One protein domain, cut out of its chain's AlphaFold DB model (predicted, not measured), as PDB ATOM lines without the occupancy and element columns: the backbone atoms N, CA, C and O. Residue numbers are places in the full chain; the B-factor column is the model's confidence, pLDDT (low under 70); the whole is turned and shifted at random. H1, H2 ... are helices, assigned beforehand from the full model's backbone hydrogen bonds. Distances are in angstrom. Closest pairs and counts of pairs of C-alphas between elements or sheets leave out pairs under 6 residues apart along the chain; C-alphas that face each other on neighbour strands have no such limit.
ATOM      1  N   GLU A 183      29.219  37.134  15.724       95.75
ATOM      2  CA  GLU A 183      29.105  37.562  14.332       95.75
ATOM      3  C   GLU A 183      27.956  36.815  13.642       95.75
ATOM      4  O   GLU A 183      27.087  37.447  13.036       95.75
ATOM      5  N   GLU A 184      27.881  35.494  13.820       96.00
ATOM      6  CA  GLU A 184      26.784  34.655  13.341       96.00
ATOM      7  C   GLU A 184      25.440  35.113  13.924       96.00
ATOM      8  O   GLU A 184      24.484  35.279  13.167       96.00
ATOM      9  N   MET A 185      25.361  35.398  15.233       96.62
ATOM     10  CA  MET A 185      24.131  35.889  15.867       96.62
ATOM     11  C   MET A 185      23.666  37.202  15.233       96.62
ATOM     12  O   MET A 185      22.482  37.372  14.944       96.62
ATOM     13  N   THR A 186      24.596  38.131  15.000       96.44
ATOM     14  CA  THR A 186      24.289  39.431  14.392       96.44
ATOM     15  C   THR A 186      23.746  39.244  12.976       96.44
ATOM     16  O   THR A 186      22.673  39.756  12.646       96.44
ATOM     17  N   HIS A 187      24.429  38.442  12.153       96.12
ATOM     18  CA  HIS A 187      23.962  38.106  10.808       96.12
ATOM     19  C   HIS A 187      22.593  37.416  10.820       96.12
ATOM     20  O   HIS A 187      21.715  37.783  10.034       96.12
ATOM     21  N   TYR A 188      22.382  36.471  11.738       95.94
ATOM     22  CA  TYR A 188      21.117  35.767  11.915       95.94
ATOM     23  C   TYR A 188      19.969  36.725  12.254       95.94
ATOM     24  O   TYR A 188      18.920  36.680  11.609       95.94
ATOM     25  N   VAL A 189      20.169  37.627  13.223       96.31
ATOM     26  CA  VAL A 189      19.162  38.618  13.637       96.31
ATOM     27  C   VAL A 189      18.780  39.532  12.475       96.31
ATOM     28  O   VAL A 189      17.590  39.703  12.203       96.31
ATOM     29  N   HIS A 190      19.760  40.072  11.744       95.38
ATOM     30  CA  HIS A 190      19.474  40.921  10.584       95.38
ATOM     31  C   HIS A 190      18.722  40.158   9.488       95.38
ATOM     32  O   HIS A 190      17.722  40.659   8.968       95.38
ATOM     33  N   ALA A 191      19.163  38.941   9.157       94.62
ATOM     34  CA  ALA A 191      18.489  38.105   8.170       94.62
ATOM     35  C   ALA A 191      17.038  37.810   8.583       94.62
ATOM     36  O   ALA A 191      16.134  37.931   7.758       94.62
ATOM     37  N   ARG A 192      16.796  37.515   9.866       93.38
ATOM     38  CA  ARG A 192      15.459  37.246  10.413       93.38
ATOM     39  C   ARG A 192      14.535  38.459  10.331       93.38
ATOM     40  O   ARG A 192      13.407  38.309   9.875       93.38
ATOM     41  N   LEU A 193      15.014  39.647  10.703       93.69
ATOM     42  CA  LEU A 193      14.250  40.901  10.619       93.69
ATOM     43  C   LEU A 193      13.890  41.274   9.174       93.69
ATOM     44  O   LEU A 193      12.814  41.814   8.911       93.69
ATOM     45  N   VAL A 194      14.795  41.010   8.227       92.19
ATOM     46  CA  VAL A 194      14.520  41.200   6.797       92.19
ATOM     47  C   VAL A 194      13.494  40.180   6.312       92.19
ATOM     48  O   VAL A 194      12.530  40.559   5.652       92.19
ATOM     49  N   HIS A 195      13.684  38.907   6.663       90.00
ATOM     50  CA  HIS A 195      12.833  37.795   6.239       90.00
ATOM     51  C   HIS A 195      11.395  37.912   6.750       90.00
ATOM     52  O   HIS A 195      10.448  37.671   6.006       90.00
ATOM     53  N   SER A 196      11.215  38.340   8.001       89.19
ATOM     54  CA  SER A 196       9.891  38.550   8.595       89.19
ATOM     55  C   SER A 196       9.168  39.788   8.059       89.19
ATOM     56  O   SER A 196       7.981  39.956   8.329       89.19
ATOM     57  N   GLY A 197       9.875  40.680   7.355       89.62
ATOM     58  CA  GLY A 197       9.351  41.985   6.963       89.62
ATOM     59  C   GLY A 197       9.134  42.935   8.144       89.62
ATOM     60  O   GLY A 197       8.199  43.730   8.097       89.62
ATOM     61  N   ALA A 198       9.969  42.851   9.191       90.25
ATOM     62  CA  ALA A 198       9.868  43.729  10.359       90.25
ATOM     63  C   ALA A 198       9.961  45.209   9.955       90.25
ATOM     64  O   ALA A 198      10.774  45.581   9.093       90.25
ATOM     65  N   ASP A 199       9.145  46.051  10.592       90.44
ATOM     66  CA  ASP A 199       9.110  47.475  10.281       90.44
ATOM     67  C   ASP A 199      10.419  48.188  10.708       90.44
ATOM     68  O   ASP A 199      11.206  47.658  11.507       90.44
ATOM     69  N   PRO A 200      10.706  49.393  10.178       91.56
ATOM     70  CA  PRO A 200      11.943  50.105  10.496       91.56
ATOM     71  C   PRO A 200      12.134  50.433  11.984       91.56
ATOM     72  O   PRO A 200      13.274  50.477  12.446       91.56
ATOM     73  N   ALA A 201      11.053  50.662  12.736       90.38
ATOM     74  CA  ALA A 201      11.121  50.981  14.159       90.38
ATOM     75  C   ALA A 201      11.431  49.730  14.996       90.38
ATOM     76  O   ALA A 201      12.311  49.777  15.857       90.38
ATOM     77  N   GLN A 202      10.780  48.600  14.701       90.06
ATOM     78  CA  GLN A 202      11.088  47.293  15.294       90.06
ATOM     79  C   GLN A 202      12.539  46.894  15.027       90.06
ATOM     80  O   GLN A 202      13.257  46.506  15.950       90.06
ATOM     81  N   ARG A 203      12.989  47.043  13.775       93.12
ATOM     82  CA  ARG A 203      14.371  46.762  13.380       93.12
ATOM     83  C   ARG A 203      15.359  47.599  14.185       93.12
ATOM     84  O   ARG A 203      16.243  47.031  14.817       93.12
ATOM     85  N   ALA A 204      15.173  48.921  14.222       93.12
ATOM     86  CA  ALA A 204      16.055  49.815  14.968       93.12
ATOM     87  C   ALA A 204      16.095  49.479  16.471       93.12
ATOM     88  O   ALA A 204      17.157  49.546  17.085       93.12
ATOM     89  N   LYS A 205      14.957  49.076  17.055       93.00
ATOM     90  CA  LYS A 205      14.858  48.674  18.467       93.00
ATOM     91  C   LYS A 205      15.680  47.420  18.776       93.00
ATOM     92  O   LYS A 205      16.374  47.401  19.785       93.00
ATOM     93  N   ILE A 206      15.618  46.394  17.924       94.62
ATOM     94  CA  ILE A 206      16.420  45.170  18.087       94.62
ATOM     95  C   ILE A 206      17.905  45.449  17.827       94.62
ATOM     96  O   ILE A 206      18.756  45.045  18.617       94.62
ATOM     97  N   GLU A 207      18.222  46.157  16.740       94.50
ATOM     98  CA  GLU A 207      19.604  46.440  16.333       94.50
ATOM     99  C   GLU A 207      20.363  47.271  17.380       94.50
ATOM    100  O   GLU A 207      21.550  47.040  17.602       94.50
ATOM    101  N   ALA A 208      19.676  48.179  18.082       95.12
ATOM    102  CA  ALA A 208      20.259  48.964  19.171       95.12
ATOM    103  C   ALA A 208      20.667  48.126  20.401       95.12
ATOM    104  O   ALA A 208      21.484  48.578  21.200       95.12
ATOM    105  N   GLU A 209      20.121  46.918  20.558       95.81
ATOM    106  CA  GLU A 209      20.277  46.082  21.757       95.81
ATOM    107  C   GLU A 209      21.016  44.757  21.477       95.81
ATOM    108  O   GLU A 209      21.055  43.878  22.340       95.81
ATOM    109  N   LEU A 210      21.649  44.607  20.303       95.44
ATOM    110  CA  LEU A 210      22.371  43.388  19.894       95.44
ATOM    111  C   LEU A 210      23.393  42.908  20.933       95.44
ATOM    112  O   LEU A 210      23.486  41.711  21.199       95.44
ATOM    113  N   ASP A 211      24.119  43.827  21.566       94.62
ATOM    114  CA  ASP A 211      25.125  43.490  22.579       94.62
ATOM    115  C   ASP A 211      24.504  42.906  23.848       94.62
ATOM    116  O   ASP A 211      25.041  41.959  24.430       94.62
ATOM    117  N   ARG A 212      23.343  43.428  24.260       93.88
ATOM    118  CA  ARG A 212      22.598  42.900  25.409       93.88
ATOM    119  C   ARG A 212      21.943  41.566  25.074       93.88
ATOM    120  O   ARG A 212      22.001  40.646  25.888       93.88
ATOM    121  N   LEU A 213      21.382  41.437  23.871       95.00
ATOM    122  CA  LEU A 213      20.827  40.178  23.373       95.00
ATOM    123  C   LEU A 213      21.901  39.086  23.309       95.00
ATOM    124  O   LEU A 213      21.650  37.959  23.738       95.00
ATOM    125  N   TRP A 214      23.113  39.416  22.854       95.62
ATOM    126  CA  TRP A 214      24.258  38.504  22.880       95.62
ATOM    127  C   TRP A 214      24.604  38.082  24.311       95.62
ATOM    128  O   TRP A 214      24.684  36.889  24.596       95.62
ATOM    129  N   ALA A 215      24.751  39.044  25.227       94.25
ATOM    130  CA  ALA A 215      25.118  38.766  26.613       94.25
ATOM    131  C   ALA A 215      24.113  37.843  27.330       94.25
ATOM    132  O   ALA A 215      24.526  36.971  28.095       94.25
ATOM    133  N   ARG A 216      22.809  38.010  27.064       92.62
ATOM    134  CA  ARG A 216      21.736  37.214  27.688       92.62
ATOM    135  C   ARG A 216      21.518  35.860  27.011       92.62
ATOM    136  O   ARG A 216      21.319  34.857  27.686       92.62
ATOM    137  N   SER A 217      21.587  35.803  25.681       94.56
ATOM    138  CA  SER A 217      21.380  34.548  24.947       94.56
ATOM    139  C   SER A 217      22.608  33.636  24.950       94.56
ATOM    140  O   SER A 217      22.455  32.413  24.865       94.56
ATOM    141  N   ARG A 218      23.815  34.216  25.035       94.69
ATOM    142  CA  ARG A 218      25.099  33.545  24.773       94.69
ATOM    143  C   ARG A 218      25.065  32.759  23.454       94.69
ATOM    144  O   ARG A 218      25.490  31.614  23.400       94.69
ATOM    145  N   GLY A 219      24.434  33.331  22.426       94.06
ATOM    146  CA  GLY A 219      24.321  32.711  21.105       94.06
ATOM    147  C   GLY A 219      23.299  31.576  20.978       94.06
ATOM    148  O   GLY A 219      23.126  31.054  19.880       94.06
ATOM    149  N   ASN A 220      22.588  31.186  22.040       95.25
ATOM    150  CA  ASN A 220      21.535  30.171  21.947       95.25
ATOM    151  C   ASN A 220      20.286  30.739  21.237       95.25
ATOM    152  O   ASN A 220      19.728  31.730  21.719       95.25
ATOM    153  N   PRO A 221      19.805  30.119  20.141       94.50
ATOM    154  CA  PRO A 221      18.669  30.622  19.368       94.50
ATOM    155  C   PRO A 221      17.379  30.771  20.179       94.50
ATOM    156  O   PRO A 221      16.718  31.799  20.076       94.50
ATOM    157  N   GLY A 222      17.029  29.779  21.000       93.38
ATOM    158  CA  GLY A 222      15.811  29.803  21.810       93.38
ATOM    159  C   GLY A 222      15.814  30.947  22.821       93.38
ATOM    160  O   GLY A 222      14.844  31.702  22.903       93.38
ATOM    161  N   ARG A 223      16.936  31.141  23.530       94.69
ATOM    162  CA  ARG A 223      17.102  32.283  24.444       94.69
ATOM    163  C   ARG A 223      17.086  33.613  23.697       94.69
ATOM    164  O   ARG A 223      16.422  34.542  24.138       94.69
ATOM    165  N   LEU A 224      17.766  33.702  22.552       95.31
ATOM    166  CA  LEU A 224      17.746  34.900  21.709       95.31
ATOM    167  C   LEU A 224      16.317  35.284  21.308       95.31
ATOM    168  O   LEU A 224      15.962  36.454  21.409       95.31
ATOM    169  N   HIS A 225      15.504  34.317  20.875       94.12
ATOM    170  CA  HIS A 225      14.113  34.567  20.487       94.12
ATOM    171  C   HIS A 225      13.284  35.052  21.672       94.12
ATOM    172  O   HIS A 225      12.595  36.060  21.549       94.12
ATOM    173  N   ALA A 226      13.404  34.400  22.832       92.06
ATOM    174  CA  ALA A 226      12.701  34.813  24.044       92.06
ATOM    175  C   ALA A 226      13.055  36.254  24.462       92.06
ATOM    176  O   ALA A 226      12.164  37.062  24.724       92.06
ATOM    177  N   GLU A 227      14.344  36.597  24.468       93.25
ATOM    178  CA  GLU A 227      14.831  37.927  24.849       93.25
ATOM    179  C   GLU A 227      14.448  39.005  23.824       93.25
ATOM    180  O   GLU A 227      14.032  40.103  24.196       93.25
ATOM    181  N   ALA A 228      14.525  38.696  22.527       93.25
ATOM    182  CA  ALA A 228      14.127  39.621  21.470       93.25
ATOM    183  C   ALA A 228      12.609  39.870  21.466       93.25
ATOM    184  O   ALA A 228      12.183  41.022  21.357       93.25
ATOM    185  N   ALA A 229      11.791  38.831  21.656       90.94
ATOM    186  CA  ALA A 229      10.341  38.980  21.779       90.94
ATOM    187  C   ALA A 229       9.975  39.795  23.034       90.94
ATOM    188  O   ALA A 229       9.156  40.716  22.969       90.94
ATOM    189  N   ALA A 230      10.640  39.536  24.167       89.56
ATOM    190  CA  ALA A 230      10.459  40.317  25.389       89.56
ATOM    191  C   ALA A 230      10.843  41.794  25.194       89.56
ATOM    192  O   ALA A 230      10.105  42.681  25.628       89.56
ATOM    193  N   LEU A 231      11.949  42.076  24.498       91.19
ATOM    194  CA  LEU A 231      12.350  43.435  24.137       91.19
ATOM    195  C   LEU A 231      11.274  44.127  23.288       91.19
ATOM    196  O   LEU A 231      10.933  45.282  23.558       91.19
ATOM    197  N   LEU A 232      10.717  43.447  22.282       89.12
ATOM    198  CA  LEU A 232       9.671  44.012  21.427       89.12
ATOM    199  C   LEU A 232       8.405  44.343  22.226       89.12
ATOM    200  O   LEU A 232       7.947  45.486  22.137       89.12
ATOM    201  N   CYS A 233       7.929  43.415  23.059       87.56
ATOM    202  CA  CYS A 233       6.702  43.554  23.849       87.56
ATOM    203  C   CYS A 233       6.819  44.541  25.021       87.56
ATOM    204  O   CYS A 233       5.915  45.343  25.237       87.56
ATOM    205  N   PHE A 234       7.919  44.492  25.778       86.94
ATOM    206  CA  PHE A 234       8.045  45.197  27.063       86.94
ATOM    207  C   PHE A 234       9.059  46.347  27.046       86.94
ATOM    208  O   PHE A 234       9.074  47.162  27.963       86.94
ATOM    209  N   GLY A 235       9.886  46.455  26.004       85.12
ATOM    210  CA  GLY A 235      10.917  47.490  25.910       85.12
ATOM    211  C   GLY A 235      12.256  47.111  26.561       85.12
ATOM    212  O   GLY A 235      12.396  46.036  27.146       85.12
ATOM    213  N   PRO A 236      13.274  47.982  26.428       80.88
ATOM    214  CA  PRO A 236      14.658  47.678  26.807       80.88
ATOM    215  C   PRO A 236      14.872  47.550  28.319       80.88
ATOM    216  O   PRO A 236      15.831  46.915  28.750       80.88
ATOM    217  N   GLU A 237      13.967  48.093  29.135       77.69
ATOM    218  CA  GLU A 237      14.008  47.991  30.599       77.69
ATOM    219  C   GLU A 237      14.010  46.531  31.075       77.69
ATOM    220  O   GLU A 237      14.650  46.205  32.075       77.69
TER     221      GLU A 237
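AT A GLANCE: This is residues 183 to 237 of the 367 residues of the protein "AAA domain-containing protein" of Deltaproteobacteria bacterium (UniProt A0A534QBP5). This is a small compact domain of four helices: H1 and H2 run opposite ways side by side, only loosely set together, H3 turns off beyond the end of H2, and the longest helix, H4, crosses H2 and H3. Residues 195 to 201, round the turn from H1 into H2, stick out. The printed part has 55 residues, with four named helices in the order H1, H2, H3, H4 and no named strand, and its class is all helix. It is compact, with a radius of gyration of the C-alphas of 10.1 A, and rounded, spanning 26 by 25 by 17 A.

IN THESE COORDINATES: Find C-alpha 183 at (29.105, 37.562, 14.332); from there H1 runs through residues 183 to 195, 18.2 A. H2 is residues 200 to 207, and H3 is residues 210 to 217. H4, residues 221 to 234, runs 19.6 A to C-alpha 234 at (8.045, 45.197, 27.063).

HOW THE PARTS SIT: Look first at Leu 193 of H1 and Arg 203 of H2: their C-alphas, the closest of the two helices, are 6.5 A apart. H1 and H2 are close but not clearly touching, at a shallow tilt of 16 degrees, opposite ways. H1 and H3 are also close but not clearly touching, about perpendicular at 74 degrees, with Thr 186 and Leu 210 closest, their C-alphas 7.0 A apart. H2 and H3 meet only through their link. H4 touches H3 with residues 223 to 228 alone, at a steep tilt of 60 degrees; the closest C-alphas, of Ser 217 and Arg 223, are 4.9 A apart. H4 touches H2 with residues 228 to 232 alone, at a steep tilt of 52 degrees; the closest C-alphas, of Ile 206 and Ala 228, are 6.9 A apart. H1 and H4 are near each other. In H1, H2, H3 and H4 every O i to N i+4 pair is within hydrogen-bond range.

THE WHOLE: The two C-alphas farthest apart, of His 195 and Glu 237, are 26.4 A apart. The printed part has no cut, and the three links between the helices are tight. The mean pLDDT of the printed part is 92.6, and no printed residue is under 70.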